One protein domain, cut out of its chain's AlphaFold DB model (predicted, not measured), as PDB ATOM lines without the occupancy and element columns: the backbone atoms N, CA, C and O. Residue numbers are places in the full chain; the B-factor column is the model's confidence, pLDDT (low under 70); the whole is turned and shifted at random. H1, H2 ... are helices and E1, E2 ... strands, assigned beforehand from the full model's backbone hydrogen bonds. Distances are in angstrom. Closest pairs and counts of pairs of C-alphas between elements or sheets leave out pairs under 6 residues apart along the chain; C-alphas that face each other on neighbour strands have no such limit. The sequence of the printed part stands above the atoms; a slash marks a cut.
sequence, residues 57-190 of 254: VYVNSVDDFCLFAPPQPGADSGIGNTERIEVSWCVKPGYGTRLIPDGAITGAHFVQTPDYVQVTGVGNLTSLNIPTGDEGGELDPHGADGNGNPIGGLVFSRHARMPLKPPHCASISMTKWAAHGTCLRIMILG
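What this domain is: This is residues 57 to 190 of the 254 residues of an uncharacterized protein of Phlebia centrifuga (UniProt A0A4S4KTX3). Two sheets lie partly face to face as a sandwich with crossed strands: the curled sheet of E3, E2, E1 and E7 makes one layer, and E4, E5 and E9 make the other. The pair E8 and E6 continues that second layer beside E9, with the one-turn helix H1 next to E6, while the equally short H2 sits at one end of the sandwich. The printed part has 134 residues, with named elements in the order E1 E2 H1 E3 E4 E5 H2 E6 E7 E8 E9; its class is mostly strand, although only 56 residues are in named elements. The first sheet is mixed, in the order E3, E2, E1, E7; E4, E5, E9 is antiparallel, and so is the sheet of E6 and E8. The whole is compact, with a radius of gyration of the C-alphas of 13.9 A and a rounded outline spanning 40 by 33 by 27 A.

Where its parts are: E1, residues 57 to 61, begins at C-alpha 57 (9.846, 7.403, 5.493) and is 12.4 A long. E2, residues 64 to 69, is 16.4 A long. H1, residues 79 to 82, is 5.2 A long, and E3, residues 87 to 90, is 10.0 A. The longest strands by residues are E4, residues 105 to 112, 19.6 A long, and E5, residues 116 to 123, 22.6 A long; E4 begins at C-alpha 105 (12.575, 18.299, -6.566). H2, residues 125 to 128, is 5.2 A long. E6, residues 136 to 139, E7, residues 154 to 156, and E8, residues 172 to 175, measure 9.5 A, 6.6 A and 9.3 A. E9, residues 184 to 189, is 16.1 A long and ends at C-alpha 189 (6.807, -3.850, -3.614).

How they stand to each other: E1 and E2 form an antiparallel hairpin, with N 66 and O 58 2.8 A apart, within hydrogen-bond range. E3 is antiparallel to E2, with N 67 and O 89 at 2.8 A, and E7 is parallel to E1, with N 57 and O 154 at 2.9 A. The pairing is staggered: E2 pairs with E1 over residues 64 to 65 and with E3 over residues 66 to 69. From edge to edge the way across this sheet turns by 74 degrees. Residues 98 to 99 form a short parallel pairing with residues 89 to 90 of E3. In the facing sheet E4 and E5 form a hairpin, with N 109 and O 120 at 2.7 A, and E5 is antiparallel to E9, with N 186 and O 119 at 2.7 A. The strands of the two sheets stand at 83 degrees; the closest C-alphas of E1 and E5 are those of Val 59 and Val 117, 7.3 A apart. The closest C-alphas of E8 and E9 are those of Ile 172 and Ile 186, 5.3 A apart. E6 is antiparallel to E8, with N 139 and O 172 at 2.9 A. The closest C-alphas of H1 and E6 are those of Gly 80 and Gly 137, 5.0 A apart. H2 is on the sheet E3 E2 E1 E7 at a height of 9.4 A over the sheet, over none of its strands, but only just: 2 of its C-alphas fall on E2. H1 and H2 are too short for any O i to N i+4 pair; in each, the one O i to N i+3 pair is within range.

The domain as a whole: The C-alphas of Ala 75 and Pro 163, the two farthest apart, are 41.4 A apart. The printed part has no cut. The long links are E3 to E4, E6 to E7 and E7 to E8. Mean pLDDT of the printed part is 78.3; it is under 70 at residue 141 and at residues 160 to 190.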
ATOM      1  N   VAL A  57      10.361   6.749   6.703       94.00
ATOM      2  CA  VAL A  57       9.846   7.403   5.493       94.00
ATOM      3  C   VAL A  57       8.349   7.182   5.346       94.00
ATOM      4  O   VAL A  57       7.798   6.151   5.732       94.00
ATOM      5  N   TYR A  58       7.693   8.169   4.752       92.69
ATOM      6  CA  TYR A  58       6.271   8.156   4.459       92.69
ATOM      7  C   TYR A  58       6.096   8.279   2.951       92.69
ATOM      8  O   TYR A  58       6.769   9.093   2.332       92.69
ATOM      9  N   VAL A  59       5.226   7.475   2.341       90.56
ATOM     10  CA  VAL A  59       4.973   7.518   0.891       90.56
ATOM     11  C   VAL A  59       3.469   7.477   0.652       90.56
ATOM     12  O   VAL A  59       2.847   6.414   0.610       90.56
ATOM     13  N   ASN A  60       2.862   8.656   0.547       91.06
ATOM     14  CA  ASN A  60       1.415   8.837   0.612       91.06
ATOM     15  C   ASN A  60       0.814   9.539  -0.618       91.06
ATOM     16  O   ASN A  60      -0.367   9.347  -0.909       91.06
ATOM     17  N   SER A  61       1.558  10.398  -1.306       93.75
ATOM     18  CA  SER A  61       1.160  11.041  -2.569       93.75
ATOM     19  C   SER A  61       2.343  11.807  -3.162       93.75
ATOM     20  O   SER A  61       3.431  11.822  -2.592       93.75
ATOM     21  N   VAL A  62       2.133  12.458  -4.310       94.25
ATOM     22  CA  VAL A  62       3.147  13.295  -4.973       94.25
ATOM     23  C   VAL A  62       3.578  14.513  -4.139       94.25
ATOM     24  O   VAL A  62       4.673  15.022  -4.325       94.25
ATOM     25  N   ASP A  63       2.746  14.958  -3.202       95.38
ATOM     26  CA  ASP A  63       2.955  16.087  -2.284       95.38
ATOM     27  C   ASP A  63       3.175  15.643  -0.822       95.38
ATOM     28  O   ASP A  63       3.222  16.463   0.094       95.38
ATOM     29  N   ASP A  64       3.285  14.335  -0.581       95.56
ATOM     30  CA  ASP A  64       3.403  13.734   0.749       95.56
ATOM     31  C   ASP A  64       4.246  12.458   0.634       95.56
ATOM     32  O   ASP A  64       3.742  11.330   0.647       95.56
ATOM     33  N   PHE A  65       5.547  12.651   0.418       94.94
ATOM     34  CA  PHE A  65       6.524  11.575   0.393       94.94
ATOM     35  C   PHE A  65       7.853  11.982   1.038       94.94
ATOM     36  O   PHE A  65       8.165  13.167   1.186       94.94
ATOM     37  N   CYS A  66       8.643  10.977   1.397       95.88
ATOM     38  CA  CYS A  66       9.983  11.138   1.930       95.88
ATOM     39  C   CYS A  66      10.994  10.300   1.152       95.88
ATOM     40  O   CYS A  66      10.644   9.298   0.528       95.88
ATOM     41  N   LEU A  67      12.248  10.723   1.227       94.94
ATOM     42  CA  LEU A  67      13.429  10.037   0.736       94.94
ATOM     43  C   LEU A  67      14.326   9.688   1.916       94.94
ATOM     44  O   LEU A  67      14.402  10.440   2.888       94.94
ATOM     45  N   PHE A  68      15.020   8.567   1.809       95.38
ATOM     46  CA  PHE A  68      16.198   8.311   2.622       95.38
ATOM     47  C   PHE A  68      17.391   9.007   1.965       95.38
ATOM     48  O   PHE A  68      17.534   8.934   0.749       95.38
ATOM     49  N   ALA A  69      18.184   9.745   2.738       95.62
ATOM     50  CA  ALA A  69      19.413  10.366   2.252       95.62
ATOM     51  C   ALA A  69      20.415  10.606   3.401       95.62
ATOM     52  O   ALA A  69      20.015  10.564   4.579       95.62
ATOM     53  N   PRO A  70      21.705  10.851   3.090       96.88
ATOM     54  CA  PRO A  70      22.767  10.707   4.068       96.88
ATOM     55  C   PRO A  70      22.605  11.668   5.247       96.88
ATOM     56  O   PRO A  70      22.256  12.847   5.070       96.88
ATOM     57  N   PRO A  71      22.914  11.230   6.480       97.25
ATOM     58  CA  PRO A  71      22.810  12.100   7.644       97.25
ATOM     59  C   PRO A  71      23.815  13.253   7.596       97.25
ATOM     60  O   PRO A  71      23.525  14.316   8.150       97.25
ATOM     61  N   GLN A  72      24.959  13.065   6.933       96.81
ATOM     62  CA  GLN A  72      26.031  14.051   6.806       96.81
ATOM     63  C   GLN A  72      26.507  14.151   5.349       96.81
ATOM     64  O   GLN A  72      26.570  13.121   4.678       96.81
ATOM     65  N   PRO A  73      26.856  15.355   4.860       95.56
ATOM     66  CA  PRO A  73      27.467  15.523   3.546       95.56
ATOM     67  C   PRO A  73      28.946  15.122   3.565       95.56
ATOM     68  O   PRO A  73      29.618  15.218   4.593       95.56
ATOM     69  N   GLY A  74      29.488  14.747   2.409       91.94
ATOM     70  CA  GLY A  74      30.916  14.494   2.240       91.94
ATOM     71  C   GLY A  74      31.244  13.865   0.891       91.94
ATOM     72  O   GLY A  74      30.361  13.597   0.085       91.94
ATOM     73  N   ALA A  75      32.528  13.608   0.642       88.81
ATOM     74  CA  ALA A  75      32.932  12.820  -0.524       88.81
ATOM     75  C   ALA A  75      32.424  11.368  -0.428       88.81
ATOM     76  O   ALA A  75      32.086  10.767  -1.442       88.81
ATOM     77  N   ASP A  76      32.309  10.849   0.797       91.62
ATOM     78  CA  ASP A  76      31.880   9.477   1.073       91.62
ATOM     79  C   ASP A  76      30.369   9.348   1.320       91.62
ATOM     80  O   ASP A  76      29.900   8.252   1.609       91.62
ATOM     81  N   SER A  77      29.588  10.430   1.193       93.75
ATOM     82  CA  SER A  77      28.129  10.401   1.393       93.75
ATOM     83  C   SER A  77      27.352   9.895   0.172       93.75
ATOM     84  O   SER A  77      26.183  10.220  -0.006       93.75
ATOM     85  N   GLY A  78      28.008   9.137  -0.709       91.56
ATOM     86  CA  GLY A  78      27.327   8.456  -1.806       91.56
ATOM     87  C   GLY A  78      26.357   7.410  -1.265       91.56
ATOM     88  O   GLY A  78      26.678   6.743  -0.280       91.56
ATOM     89  N   ILE A  79      25.194   7.248  -1.905       89.94
ATOM     90  CA  ILE A  79      24.102   6.423  -1.361       89.94
ATOM     91  C   ILE A  79      24.578   5.000  -1.084       89.94
ATOM     92  O   ILE A  79      24.392   4.515   0.025       89.94
ATOM     93  N   GLY A  80      25.296   4.377  -2.025       88.12
ATOM     94  CA  GLY A  80      25.850   3.027  -1.852       88.12
ATOM     95  C   GLY A  80      26.802   2.868  -0.653       88.12
ATOM     96  O   GLY A  80      26.949   1.769  -0.123       88.12
ATOM     97  N   ASN A  81      27.432   3.950  -0.185       91.38
ATOM     98  CA  ASN A  81      28.303   3.924   0.993       91.38
ATOM     99  C   ASN A  81      27.526   4.139   2.299       91.38
ATOM    100  O   ASN A  81      27.944   3.662   3.358       91.38
ATOM    101  N   THR A  82      26.418   4.881   2.247       94.38
ATOM    102  CA  THR A  82      25.654   5.313   3.424       94.38
ATOM    103  C   THR A  82      24.333   4.577   3.618       94.38
ATOM    104  O   THR A  82      23.658   4.847   4.613       94.38
ATOM    105  N   GLU A  83      24.013   3.581   2.777       91.56
ATOM    106  CA  GLU A  83      22.740   2.838   2.767       91.56
ATOM    107  C   GLU A  83      22.272   2.394   4.158       91.56
ATOM    108  O   GLU A  83      21.081   2.386   4.451       91.56
ATOM    109  N   ARG A  84      23.213   2.045   5.041       94.00
ATOM    110  CA  ARG A  84      22.953   1.541   6.398       94.00
ATOM    111  C   ARG A  84      22.506   2.614   7.393       94.00
ATOM    112  O   ARG A  84      21.916   2.278   8.420       94.00
ATOM    113  N   ILE A  85      22.809   3.883   7.130       96.25
ATOM    114  CA  ILE A  85      22.683   4.993   8.091       96.25
ATOM    115  C   ILE A  85      21.834   6.159   7.579       96.25
ATOM    116  O   ILE A  85      21.789   7.206   8.226       96.25
ATOM    117  N   GLU A  86      21.163   5.986   6.442       96.50
ATOM    118  CA  GLU A  86      20.286   6.991   5.847       96.50
ATOM    119  C   GLU A  86      19.228   7.507   6.833       96.50
ATOM    120  O   GLU A  86      18.738   6.776   7.702       96.50
ATOM    121  N   VAL A  87      18.850   8.776   6.676       98.06
ATOM    122  CA  VAL A  87      17.802   9.442   7.464       98.06
ATOM    123  C   VAL A  87      16.735  10.030   6.552       98.06
ATOM    124  O   VAL A  87      16.928  10.194   5.351       98.06
ATOM    125  N   SER A  88      15.577  10.323   7.125       97.50
ATOM    126  CA  SER A  88      14.392  10.724   6.382       97.50
ATOM    127  C   SER A  88      14.385  12.215   6.047       97.50
ATOM    128  O   SER A  88      14.549  13.076   6.920       97.50
ATOM    129  N   TRP A  89      14.117  12.501   4.776       97.81
ATOM    130  CA  TRP A  89      13.893  13.818   4.197       97.81
ATOM    131  C   TRP A  89      12.514  13.845   3.545       97.81
ATOM    132  O   TRP A  89      12.287  13.139   2.570       97.81
ATOM    133  N   CYS A  90      11.588  14.657   4.041       97.38
ATOM    134  CA  CYS A  90      10.219  14.714   3.529       97.38
ATOM    135  C   CYS A  90       9.941  16.027   2.802       97.38
ATOM    136  O   CYS A  90      10.407  17.086   3.221       97.38
ATOM    137  N   VAL A  91       9.123  15.971   1.747       96.50
ATOM    138  CA  VAL A  91       8.587  17.191   1.110       96.50
ATOM    139  C   VAL A  91       7.603  17.912   2.031       96.50
ATOM    140  O   VAL A  91       7.480  19.132   1.999       96.50
ATOM    141  N   LYS A  92       6.903  17.150   2.874       96.38
ATOM    142  CA  LYS A  92       5.852  17.647   3.753       96.38
ATOM    143  C   LYS A  92       6.334  17.709   5.206       96.38
ATOM    144  O   LYS A  92       6.911  16.731   5.686       96.38
ATOM    145  N   PRO A  93       6.061  18.808   5.931       97.31
ATOM    146  CA  PRO A  93       6.354  18.901   7.354       97.31
ATOM    147  C   PRO A  93       5.411  18.044   8.201       97.31
ATOM    148  O   PRO A  93       4.298  17.719   7.791       97.31
ATOM    149  N   GLY A  94       5.819  17.773   9.441       96.31
ATOM    150  CA  GLY A  94       4.957  17.156  10.458       96.31
ATOM    151  C   GLY A  94       5.356  15.731  10.829       96.31
ATOM    152  O   GLY A  94       4.706  15.126  11.676       96.31
ATOM    153  N   TYR A  95       6.427  15.215  10.224       96.00
ATOM    154  CA  TYR A  95       6.933  13.861  10.458       96.00
ATOM    155  C   TYR A  95       8.153  13.809  11.378       96.00
ATOM    156  O   TYR A  95       8.667  12.723  11.644       96.00
ATOM    157  N   GLY A  96       8.638  14.965  11.846       97.00
ATOM    158  CA  GLY A  96       9.847  15.006  12.664       97.00
ATOM    159  C   GLY A  96      11.124  14.700  11.881       97.00
ATOM    160  O   GLY A  96      12.127  14.265  12.442       97.00
ATOM    161  N   THR A  97      11.072  14.865  10.563       98.00
ATOM    162  CA  THR A  97      12.133  14.529   9.612       98.00
ATOM    163  C   THR A  97      12.904  15.776   9.212       98.00
ATOM    164  O   THR A  97      12.596  16.890   9.645       98.00
ATOM    165  N   ARG A  98      13.887  15.611   8.330       98.31
ATOM    166  CA  ARG A  98      14.437  16.740   7.582       98.31
ATOM    167  C   ARG A  98      13.427  17.172   6.523       98.31
ATOM    168  O   ARG A  98      12.634  16.351   6.052       98.31
ATOM    169  N   LEU A  99      13.429  18.454   6.171       98.00
ATOM    170  CA  LEU A  99      12.621  18.957   5.060       98.00
ATOM    171  C   LEU A  99      13.463  19.006   3.798       98.00
ATOM    172  O   LEU A  99      14.555  19.573   3.812       98.00
ATOM    173  N   ILE A 100      12.926  18.444   2.719       97.12
ATOM    174  CA  ILE A 100      13.481  18.603   1.377       97.12
ATOM    175  C   ILE A 100      13.393  20.092   1.006       97.12
ATOM    176  O   ILE A 100      12.289  20.639   1.036       97.12
ATOM    177  N   PRO A 101      14.514  20.761   0.678       96.44
ATOM    178  CA  PRO A 101      14.491  22.174   0.313       96.44
ATOM    179  C   PRO A 101      13.683  22.444  -0.959       96.44
ATOM    180  O   PRO A 101      13.688  21.644  -1.899       96.44
ATOM    181  N   ASP A 102      13.035  23.607  -1.019       94.75
ATOM    182  CA  ASP A 102      12.303  24.044  -2.208       94.75
ATOM    183  C   ASP A 102      13.219  24.069  -3.440       94.75
ATOM    184  O   ASP A 102      14.365  24.520  -3.392       94.75
ATOM    185  N   GLY A 103      12.711  23.563  -4.566       90.56
ATOM    186  CA  GLY A 103      13.467  23.450  -5.814       90.56
ATOM    187  C   GLY A 103      14.426  22.256  -5.885       90.56
ATOM    188  O   GLY A 103      14.930  21.970  -6.971       90.56
ATOM    189  N   ALA A 104      14.636  21.510  -4.790       91.56
ATOM    190  CA  ALA A 104      15.411  20.268  -4.830       91.56
ATOM    191  C   ALA A 104      14.712  19.192  -5.674       91.56
ATOM    192  O   ALA A 104      15.378  18.442  -6.375       91.56
ATOM    193  N   ILE A 105      13.377  19.145  -5.671       92.06
ATOM    194  CA  ILE A 105      12.575  18.299  -6.566       92.06
ATOM    195  C   ILE A 105      11.890  19.203  -7.592       92.06
ATOM    196  O   ILE A 105      11.093  20.066  -7.231       92.06
ATOM    197  N   THR A 106      12.197  19.013  -8.874       89.38
ATOM    198  CA  THR A 106      11.655  19.815  -9.986       89.38
ATOM    199  C   THR A 106      10.517  19.116 -10.725       89.38
ATOM    200  O   THR A 106       9.770  19.755 -11.462       89.38
ATOM    201  N   GLY A 107      10.343  17.812 -10.508       87.44
ATOM    202  CA  GLY A 107       9.203  17.050 -10.999       87.44
ATOM    203  C   GLY A 107       9.013  15.773 -10.196       87.44
ATOM    204  O   GLY A 107       9.984  15.156  -9.769       87.44
ATOM    205  N   ALA A 108       7.764  15.366  -9.993       91.00
ATOM    206  CA  ALA A 108       7.421  14.113  -9.337       91.00
ATOM    207  C   ALA A 108       6.126  13.535  -9.922       91.00
ATOM    208  O   ALA A 108       5.244  14.256 -10.383       91.00
ATOM    209  N   HIS A 109       6.025  12.215  -9.901       88.50
ATOM    210  CA  HIS A 109       4.917  11.410 -10.375       88.50
ATOM    211  C   HIS A 109       4.679  10.296  -9.362       88.50
ATOM    212  O   HIS A 109       5.608   9.586  -8.979       88.50
ATOM    213  N   PHE A 110       3.433  10.140  -8.931       89.56
ATOM    214  CA  PHE A 110       3.043   9.139  -7.949       89.56
ATOM    215  C   PHE A 110       2.155   8.085  -8.606       89.56
ATOM    216  O   PHE A 110       1.148   8.411  -9.228       89.56
ATOM    217  N   VAL A 111       2.526   6.819  -8.444       86.94
ATOM    218  CA  VAL A 111       1.746   5.658  -8.867       86.94
ATOM    219  C   VAL A 111       1.300   4.904  -7.630       86.94
ATOM    220  O   VAL A 111       2.108   4.576  -6.767       86.94
ATOM    221  N   GLN A 112       0.019   4.573  -7.583       84.31
ATOM    222  CA  GLN A 112      -0.545   3.675  -6.592       84.31
ATOM    223  C   GLN A 112      -1.231   2.521  -7.307       84.31
ATOM    224  O   GLN A 112      -2.052   2.730  -8.199       84.31
ATOM    225  N   THR A 113      -0.909   1.307  -6.887       78.44
ATOM    226  CA  THR A 113      -1.557   0.072  -7.324       78.44
ATOM    227  C   THR A 113      -1.976  -0.743  -6.096       78.44
ATOM    228  O   THR A 113      -1.644  -0.362  -4.971       78.44
ATOM    229  N   PRO A 114      -2.699  -1.860  -6.275       77.69
ATOM    230  CA  PRO A 114      -2.947  -2.816  -5.198       77.69
ATOM    231  C   PRO A 114      -1.695  -3.523  -4.658       77.69
ATOM    232  O   PRO A 114      -1.784  -4.094  -3.577       77.69
ATOM    233  N   ASP A 115      -0.558  -3.460  -5.362       71.38
ATOM    234  CA  ASP A 115       0.660  -4.209  -5.013       71.38
ATOM    235  C   ASP A 115       1.833  -3.311  -4.605       71.38
ATOM    236  O   ASP A 115       2.763  -3.761  -3.935       71.38
ATOM    237  N   TYR A 116       1.824  -2.048  -5.037       74.75
ATOM    238  CA  TYR A 116       2.869  -1.091  -4.704       74.75
ATOM    239  C   TYR A 116       2.399   0.360  -4.730       74.75
ATOM    240  O   TYR A 116       1.467   0.737  -5.446       74.75
ATOM    241  N   VAL A 117       3.133   1.201  -4.007       80.81
ATOM    242  CA  VAL A 117       3.181   2.641  -4.264       80.81
ATOM    243  C   VAL A 117       4.563   3.000  -4.791       80.81
ATOM    244  O   VAL A 117       5.569   2.425  -4.369       80.81
ATOM    245  N   GLN A 118       4.610   3.927  -5.741       84.12
ATOM    246  CA  GLN A 118       5.849   4.382  -6.343       84.12
ATOM    247  C   GLN A 118       5.856   5.898  -6.500       84.12
ATOM    248  O   GLN A 118       4.896   6.477  -7.002       84.12
ATOM    249  N   VAL A 119       6.965   6.529  -6.129       85.94
ATOM    250  CA  VAL A 119       7.270   7.910  -6.522       85.94
ATOM    251  C   VAL A 119       8.374   7.851  -7.561       85.94
ATOM    252  O   VAL A 119       9.367   7.153  -7.384       85.94
ATOM    253  N   THR A 120       8.206   8.574  -8.655       86.69
ATOM    254  CA  THR A 120       9.262   8.817  -9.632       86.69
ATOM    255  C   THR A 120       9.406  10.310  -9.819       86.69
ATOM    256  O   THR A 120       8.400  10.996  -9.875       86.69
ATOM    257  N   GLY A 121      10.611  10.851  -9.911       85.25
ATOM    258  CA  GLY A 121      10.787  12.303  -9.971       85.25
ATOM    259  C   GLY A 121      12.075  12.736 -10.638       85.25
ATOM    260  O   GLY A 121      12.793  11.914 -11.172       85.25
ATOM    261  N   VAL A 122      12.367  14.024 -10.632       84.81
ATOM    262  CA  VAL A 122      13.622  14.619 -11.096       84.81
ATOM    263  C   VAL A 122      13.943  15.788 -10.179       84.81
ATOM    264  O   VAL A 122      13.035  16.445  -9.667       84.81
ATOM    265  N   GLY A 123      15.224  16.032  -9.932       86.38
ATOM    266  CA  GLY A 123      15.633  17.027  -8.953       86.38
ATOM    267  C   GLY A 123      17.143  17.155  -8.797       86.38
ATOM    268  O   GLY A 123      17.902  16.359  -9.345       86.38
ATOM    269  N   ASN A 124      17.562  18.166  -8.036       88.19
ATOM    270  CA  ASN A 124      18.920  18.315  -7.537       88.19
ATOM    271  C   ASN A 124      18.980  17.841  -6.078       88.19
ATOM    272  O   ASN A 124      18.591  18.569  -5.164       88.19
ATOM    273  N   LEU A 125      19.502  16.635  -5.858       89.06
ATOM    274  CA  LEU A 125      19.598  16.053  -4.519       89.06
ATOM    275  C   LEU A 125      20.889  16.361  -3.765       89.06
ATOM    276  O   LEU A 125      21.063  15.896  -2.639       89.06
ATOM    277  N   THR A 126      21.764  17.200  -4.314       90.81
ATOM    278  CA  THR A 126      22.923  17.682  -3.546       90.81
ATOM    279  C   THR A 126      22.498  18.425  -2.275       90.81
ATOM    280  O   THR A 126      23.196  18.400  -1.266       90.81
ATOM    281  N   SER A 127      21.286  18.991  -2.275       90.56
ATOM    282  CA  SER A 127      20.648  19.606  -1.109       90.56
ATOM    283  C   SER A 127      20.209  18.613  -0.018       90.56
ATOM    284  O   SER A 127      19.784  19.053   1.045       90.56
ATOM    285  N   LEU A 128      20.295  17.301  -0.269       94.44
ATOM    286  CA  LEU A 128      19.983  16.211   0.668       94.44
ATOM    287  C   LEU A 128      21.257  15.456   1.098       94.44
ATOM    288  O   LEU A 128      21.184  14.296   1.486       94.44
ATOM    289  N   ASN A 129      22.427  16.098   1.017       95.75
ATOM    290  CA  ASN A 129      23.744  15.520   1.325       95.75
ATOM    291  C   ASN A 129      24.260  14.453   0.342       95.75
ATOM    292  O   ASN A 129      25.273  13.817   0.627       95.75
ATOM    293  N   ILE A 130      23.630  14.274  -0.820       92.88
ATOM    294  CA  ILE A 130      24.125  13.355  -1.856       92.88
ATOM    295  C   ILE A 130      25.221  14.060  -2.677       92.88
ATOM    296  O   ILE A 130      24.996  15.176  -3.152       92.88
ATOM    297  N   PRO A 131      26.413  13.472  -2.870       90.50
ATOM    298  CA  PRO A 131      27.476  14.124  -3.621       90.50
ATOM    299  C   PRO A 131      27.123  14.236  -5.108       90.50
ATOM    300  O   PRO A 131      26.405  13.416  -5.683       90.50
ATOM    301  N   THR A 132      27.646  15.271  -5.764       90.19
ATOM    302  CA  THR A 132      27.464  15.455  -7.208       90.19
ATOM    303  C   THR A 132      28.016  14.256  -7.976       90.19
ATOM    304  O   THR A 132      29.186  13.915  -7.828       90.19
ATOM    305  N   GLY A 133      27.199  13.686  -8.862       84.69
ATOM    306  CA  GLY A 133      27.603  12.569  -9.718       84.69
ATOM    307  C   GLY A 133      27.395  11.188  -9.099       84.69
ATOM    308  O   GLY A 133      27.696  10.205  -9.767       84.69
ATOM    309  N   ASP A 134      26.861  11.106  -7.879       83.56
ATOM    310  CA  ASP A 134      26.354   9.851  -7.328       83.56
ATOM    311  C   ASP A 134      25.250   9.286  -8.234       83.56
ATOM    312  O   ASP A 134      24.404  10.026  -8.730       83.56
ATOM    313  N   GLU A 135      25.251   7.982  -8.489       81.00
ATOM    314  CA  GLU A 135      24.211   7.344  -9.304       81.00
ATOM    315  C   GLU A 135      23.079   6.760  -8.452       81.00
ATOM    316  O   GLU A 135      22.123   6.211  -8.997       81.00
ATOM    317  N   GLY A 136      23.134   6.926  -7.132       81.50
ATOM    318  CA  GLY A 136      22.195   6.351  -6.185       81.50
ATOM    319  C   GLY A 136      22.564   4.945  -5.758       81.50
ATOM    320  O   GLY A 136      23.712   4.522  -5.852       81.50
ATOM    321  N   GLY A 137      21.563   4.228  -5.263       77.94
ATOM    322  CA  GLY A 137      21.713   2.882  -4.721       77.94
ATOM    323  C   GLY A 137      20.362   2.233  -4.455       77.94
ATOM    324  O   GLY A 137      19.306   2.865  -4.584       77.94
ATOM    325  N   GLU A 138      20.386   0.951  -4.111       82.81
ATOM    326  CA  GLU A 138      19.200   0.216  -3.689       82.81
ATOM    327  C   GLU A 138      19.243   0.019  -2.178       82.81
ATOM    328  O   GLU A 138      20.117  -0.651  -1.644       82.81
ATOM    329  N   LEU A 139      18.265   0.584  -1.472       83.75
ATOM    330  CA  LEU A 139      18.121   0.348  -0.046       83.75
ATOM    331  C   LEU A 139      17.396  -0.981   0.158       83.75
ATOM    332  O   LEU A 139      16.160  -1.068   0.148       83.75
ATOM    333  N   ASP A 140      18.212  -2.023   0.286       79.81
ATOM    334  CA  ASP A 140      17.768  -3.397   0.432       79.81
ATOM    335  C   ASP A 140      17.118  -3.648   1.802       79.81
ATOM    336  O   ASP A 140      17.760  -3.476   2.839       79.81
ATOM    337  N   PRO A 141      15.889  -4.187   1.857       66.75
ATOM    338  CA  PRO A 141      15.183  -4.441   3.114       66.75
ATOM    339  C   PRO A 141      15.824  -5.534   3.974       66.75
ATOM    340  O   PRO A 141      15.507  -5.641   5.153       66.75
ATOM    341  N   HIS A 142      16.718  -6.341   3.400       73.31
ATOM    342  CA  HIS A 142      17.530  -7.295   4.154       73.31
ATOM    343  C   HIS A 142      18.971  -6.809   4.333       73.31
ATOM    344  O   HIS A 142      19.656  -7.305   5.219       73.31
ATOM    345  N   GLY A 143      19.442  -5.838   3.544       74.38
ATOM    346  CA  GLY A 143      20.844  -5.424   3.538       74.38
ATOM    347  C   GLY A 143      21.822  -6.605   3.418       74.38
ATOM    348  O   GLY A 143      21.465  -7.718   3.026       74.38
ATOM    349  N   ALA A 144      23.079  -6.372   3.795       78.44
ATOM    350  CA  ALA A 144      24.119  -7.402   3.776       78.44
ATOM    351  C   ALA A 144      24.043  -8.387   4.963       78.44
ATOM    352  O   ALA A 144      24.567  -9.496   4.878       78.44
ATOM    353  N   ASP A 145      23.426  -7.979   6.075       81.25
ATOM    354  CA  ASP A 145      23.442  -8.685   7.363       81.25
ATOM    355  C   ASP A 145      22.049  -9.057   7.899       81.25
ATOM    356  O   ASP A 145      21.936  -9.545   9.019       81.25
ATOM    357  N   GLY A 146      20.993  -8.862   7.108       80.88
ATOM    358  CA  GLY A 146      19.607  -9.165   7.482       80.88
ATOM    359  C   GLY A 146      18.861  -8.014   8.164       80.88
ATOM    360  O   GLY A 146      17.653  -8.128   8.349       80.88
ATOM    361  N   ASN A 147      19.542  -6.912   8.499       81.50
ATOM    362  CA  ASN A 147      18.988  -5.819   9.310       81.50
ATOM    363  C   ASN A 147      18.344  -4.684   8.488       81.50
ATOM    364  O   ASN A 147      17.852  -3.700   9.051       81.50
ATOM    365  N   GLY A 148      18.372  -4.816   7.161       82.88
ATOM    366  CA  GLY A 148      17.863  -3.822   6.225       82.88
ATOM    367  C   GLY A 148      18.734  -2.573   6.095       82.88
ATOM    368  O   GLY A 148      19.622  -2.308   6.906       82.88
ATOM    369  N   ASN A 149      18.463  -1.806   5.043       87.06
ATOM    370  CA  ASN A 149      19.100  -0.534   4.741       87.06
ATOM    371  C   ASN A 149      18.012   0.560   4.605       87.06
ATOM    372  O   ASN A 149      17.081   0.380   3.819       87.06
ATOM    373  N   PRO A 150      18.088   1.672   5.363       92.75
ATOM    374  CA  PRO A 150      18.924   1.824   6.551       92.75
ATOM    375  C   PRO A 150      18.526   0.840   7.647       92.75
ATOM    376  O   PRO A 150      17.375   0.409   7.726       92.75
ATOM    377  N   ILE A 151      19.487   0.506   8.509       93.00
ATOM    378  CA  ILE A 151      19.277  -0.455   9.595       93.00
ATOM    379  C   ILE A 151      18.111   0.018  10.458       93.00
ATOM    380  O   ILE A 151      18.149   1.123  11.001       93.00
ATOM    381  N   GLY A 152      17.083  -0.822  10.588       90.31
ATOM    382  CA  GLY A 152      15.886  -0.515  11.370       90.31
ATOM    383  C   GLY A 152      15.045   0.654  10.843       90.31
ATOM    384  O   GLY A 152      14.244   1.219  11.594       90.31
ATOM    385  N   GLY A 153      15.228   1.035   9.575       91.31
ATOM    386  CA  GLY A 153      14.394   2.016   8.896       91.31
ATOM    387  C   GLY A 153      12.979   1.496   8.663       91.31
ATOM    388  O   GLY A 153      12.778   0.342   8.286       91.31
ATOM    389  N   LEU A 154      11.979   2.353   8.874       90.75
ATOM    390  CA  LEU A 154      10.573   1.999   8.675       90.75
ATOM    391  C   LEU A 154       9.961   2.758   7.505       90.75
ATOM    392  O   LEU A 154      10.251   3.930   7.261       90.75
ATOM    393  N   VAL A 155       9.050   2.085   6.808       89.25
ATOM    394  CA  VAL A 155       8.329   2.630   5.660       89.25
ATOM    395  C   VAL A 155       6.839   2.622   5.963       89.25
ATOM    396  O   VAL A 155       6.248   1.571   6.206       89.25
ATOM    397  N   PHE A 156       6.219   3.796   5.924       87.94
ATOM    398  CA  PHE A 156       4.800   3.976   6.198       87.94
ATOM    399  C   PHE A 156       4.052   4.501   4.972       87.94
ATOM    400  O   PHE A 156       4.542   5.339   4.217       87.94
ATOM    401  N   SER A 157       2.811   4.047   4.794       86.19
ATOM    402  CA  SER A 157       1.909   4.588   3.779       86.19
ATOM    403  C   SER A 157       0.458   4.499   4.233       86.19
ATOM    404  O   SER A 157       0.011   3.457   4.711       86.19
ATOM    405  N   ARG A 158      -0.324   5.561   4.008       83.38
ATOM    406  CA  ARG A 158      -1.791   5.550   4.191       83.38
ATOM    407  C   ARG A 158      -2.527   4.668   3.178       83.38
ATOM    408  O   ARG A 158      -3.717   4.401   3.337       83.38
ATOM    409  N   HIS A 159      -1.819   4.221   2.143       72.94
ATOM    410  CA  HIS A 159      -2.327   3.323   1.106       72.94
ATOM    411  C   HIS A 159      -2.060   1.856   1.398       72.94
ATOM    412  O   HIS A 159      -2.565   0.996   0.679       72.94
ATOM    413  N   ALA A 160      -1.345   1.559   2.486       59.53
ATOM    414  CA  ALA A 160      -1.206   0.217   3.024       59.53
ATOM    415  C   ALA A 160      -2.531  -0.252   3.668       59.53
ATOM    416  O   ALA A 160      -2.616  -0.540   4.853       59.53
ATOM    417  N   ARG A 161      -3.601  -0.320   2.865       47.25
ATOM    418  CA  ARG A 161      -4.719  -1.260   3.054       47.25
ATOM    419  C   ARG A 161      -4.500  -2.535   2.242       47.25
ATOM    420  O   ARG A 161      -5.436  -3.288   1.993       47.25
ATOM    421  N   MET A 162      -3.270  -2.756   1.799       41.00
ATOM    422  CA  MET A 162      -2.845  -4.052   1.319       41.00
ATOM    423  C   MET A 162      -2.801  -4.959   2.548       41.00
ATOM    424  O   MET A 162      -2.117  -4.600   3.510       41.00
ATOM    425  N   PRO A 163      -3.507  -6.100   2.584       35.94
ATOM    426  CA  PRO A 163      -3.119  -7.164   3.490       35.94
ATOM    427  C   PRO A 163      -1.706  -7.577   3.069       35.94
ATOM    428  O   PRO A 163      -1.539  -8.411   2.183       35.94
ATOM    429  N   LEU A 164      -0.687  -6.927   3.639       40.69
ATOM    430  CA  LEU A 164       0.704  -7.290   3.439       40.69
ATOM    431  C   LEU A 164       0.884  -8.650   4.105       40.69
ATOM    432  O   LEU A 164       1.179  -8.755   5.291       40.69
ATOM    433  N   LYS A 165       0.620  -9.710   3.345       34.50
ATOM    434  CA  LYS A 165       0.862 -11.084   3.748       34.50
ATOM    435  C   LYS A 165       2.370 -11.243   4.015       34.50
ATOM    436  O   LYS A 165       3.173 -10.911   3.158       34.50
ATOM    437  N   PRO A 166       2.823 -11.732   5.170       33.50
ATOM    438  CA  PRO A 166       4.218 -12.057   5.374       33.50
ATOM    439  C   PRO A 166       4.666 -13.026   4.274       33.50
ATOM    440  O   PRO A 166       3.919 -13.971   3.979       33.50
ATOM    441  N   PRO A 167       5.844 -12.826   3.660       39.22
ATOM    442  CA  PRO A 167       6.882 -11.834   3.946       39.22
ATOM    443  C   PRO A 167       6.984 -10.803   2.802       39.22
ATOM    444  O   PRO A 167       7.606 -11.080   1.777       39.22
ATOM    445  N   HIS A 168       6.375  -9.621   2.926       43.84
ATOM    446  CA  HIS A 168       6.581  -8.555   1.936       43.84
ATOM    447  C   HIS A 168       7.590  -7.534   2.454       43.84
ATOM    448  O   HIS A 168       7.404  -6.939   3.513       43.84
ATOM    449  N   CYS A 169       8.659  -7.356   1.687       38.00
ATOM    450  CA  CYS A 169       9.763  -6.463   1.982       38.00
ATOM    451  C   CYS A 169       9.554  -5.134   1.247       38.00
ATOM    452  O   CYS A 169       9.400  -5.133   0.027       38.00
ATOM    453  N   ALA A 170       9.573  -4.006   1.958       47.03
ATOM    454  CA  ALA A 170       9.619  -2.697   1.315       47.03
ATOM    455  C   ALA A 170      11.046  -2.451   0.798       47.03
ATOM    456  O   ALA A 170      11.917  -2.107   1.584       47.03
ATOM    457  N   SER A 171      11.301  -2.655  -0.498       44.56
ATOM    458  CA  SER A 171      12.539  -2.161  -1.123       44.56
ATOM    459  C   SER A 171      12.374  -0.675  -1.448       44.56
ATOM    460  O   SER A 171      11.319  -0.249  -1.916       44.56
ATOM    461  N   ILE A 172      13.386   0.142  -1.163       55.06
ATOM    462  CA  ILE A 172      13.443   1.532  -1.624       55.06
ATOM    463  C   ILE A 172      14.633   1.624  -2.565       55.06
ATOM    464  O   ILE A 172      15.767   1.818  -2.152       55.06
ATOM    465  N   SER A 173      14.376   1.475  -3.859       49.12
ATOM    466  CA  SER A 173      15.432   1.621  -4.859       49.12
ATOM    467  C   SER A 173      15.512   3.064  -5.340       49.12
ATOM    468  O   SER A 173      14.577   3.529  -5.988       49.12
ATOM    469  N   MET A 174      16.617   3.750  -5.040       51.78
ATOM    470  CA  MET A 174      16.939   5.103  -5.496       51.78
ATOM    471  C   MET A 174      17.884   5.021  -6.704       51.78
ATOM    472  O   MET A 174      19.063   5.338  -6.595       51.78
ATOM    473  N   THR A 175      17.404   4.555  -7.858       43.78
ATOM    474  CA  THR A 175      18.271   4.364  -9.037       43.78
ATOM    475  C   THR A 175      18.385   5.632  -9.903       43.78
ATOM    476  O   THR A 175      17.376   6.068 -10.452       43.78
ATOM    477  N   LYS A 176      19.623   6.110 -10.125       35.47
ATOM    478  CA  LYS A 176      20.120   7.128 -11.088       35.47
ATOM    479  C   LYS A 176      19.951   8.615 -10.708       35.47
ATOM    480  O   LYS A 176      18.966   9.245 -11.081       35.47
ATOM    481  N   TRP A 177      20.996   9.222 -10.117       45.47
ATOM    482  CA  TRP A 177      21.075  10.657  -9.750       45.47
ATOM    483  C   TRP A 177      22.117  11.480 -10.534       45.47
ATOM    484  O   TRP A 177      22.979  12.149  -9.972       45.47
ATOM    485  N   ALA A 178      22.033  11.534 -11.863       31.88
ATOM    486  CA  ALA A 178      22.891  12.466 -12.598       31.88
ATOM    487  C   ALA A 178      22.398  13.918 -12.423       31.88
ATOM    488  O   ALA A 178      21.258  14.235 -12.768       31.88
ATOM    489  N   ALA A 179      23.294  14.821 -12.002       34.53
ATOM    490  CA  ALA A 179      23.107  16.280 -11.873       34.53
ATOM    491  C   ALA A 179      22.647  17.013 -13.164       34.53
ATOM    492  O   ALA A 179      22.559  18.237 -13.199       34.53
ATOM    493  N   HIS A 180      22.337  16.268 -14.228       33.56
ATOM    494  CA  HIS A 180      21.913  16.739 -15.545       33.56
ATOM    495  C   HIS A 180      20.582  16.112 -16.007       33.56
ATOM    496  O   HIS A 180      20.348  15.957 -17.202       33.56
ATOM    497  N   GLY A 181      19.695  15.780 -15.063       42.94
ATOM    498  CA  GLY A 181      18.315  15.376 -15.335       42.94
ATOM    499  C   GLY A 181      18.170  13.909 -15.743       42.94
ATOM    500  O   GLY A 181      18.242  13.561 -16.917       42.94
ATOM    501  N   THR A 182      17.920  13.031 -14.770       33.69
ATOM    502  CA  THR A 182      17.199  11.752 -14.945       33.69
ATOM    503  C   THR A 182      16.710  11.216 -13.584       33.69
ATOM    504  O   THR A 182      17.017  11.806 -12.554       33.69
ATOM    505  N   CYS A 183      15.836  10.202 -13.620       30.11
ATOM    506  CA  CYS A 183      14.729   9.945 -12.688       30.11
ATOM    507  C   CYS A 183      15.053   9.443 -11.256       30.11
ATOM    508  O   CYS A 183      15.640   8.385 -11.112       30.11
ATOM    509  N   LEU A 184      14.459  10.051 -10.222       34.53
ATOM    510  CA  LEU A 184      14.136   9.432  -8.924       34.53
ATOM    511  C   LEU A 184      13.191   8.238  -9.142       34.53
ATOM    512  O   LEU A 184      12.230   8.370  -9.895       34.53
ATOM    513  N   ARG A 185      13.388   7.118  -8.442       49.03
ATOM    514  CA  ARG A 185      12.392   6.048  -8.249       49.03
ATOM    515  C   ARG A 185      12.321   5.741  -6.745       49.03
ATOM    516  O   ARG A 185      13.309   5.874  -6.046       49.03
ATOM    517  N   ILE A 186      11.145   5.405  -6.237       47.38
ATOM    518  CA  ILE A 186      10.889   4.826  -4.911       47.38
ATOM    519  C   ILE A 186       9.844   3.761  -5.186       47.38
ATOM    520  O   ILE A 186       8.788   4.142  -5.668       47.38
ATOM    521  N   MET A 187      10.073   2.472  -4.941       41.00
ATOM    522  CA  MET A 187       9.111   1.421  -5.311       41.00
ATOM    523  C   MET A 187       8.839   0.466  -4.148       41.00
ATOM    524  O   MET A 187       9.583  -0.477  -3.953       41.00
ATOM    525  N   ILE A 188       7.737   0.648  -3.420       42.97
ATOM    526  CA  ILE A 188       7.376  -0.226  -2.290       42.97
ATOM    527  C   ILE A 188       6.653  -1.476  -2.826       42.97
ATOM    528  O   ILE A 188       5.458  -1.400  -3.077       42.97
ATOM    529  N   LEU A 189       7.352  -2.603  -3.029       32.97
ATOM    530  CA  LEU A 189       6.807  -3.850  -3.614       32.97
ATOM    531  C   LEU A 189       6.177  -4.828  -2.594       32.97
ATOM    532  O   LEU A 189       6.819  -5.231  -1.630       32.97
ATOM    533  N   GLY A 190       4.973  -5.338  -2.889       33.28
ATOM    534  CA  GLY A 190       4.437  -6.610  -2.380       33.28
ATOM    535  C   GLY A 190       4.669  -7.754  -3.382       33.28
ATOM    536  O   GLY A 190       4.099  -7.769  -4.469       33.28
TER     537      GLY A 190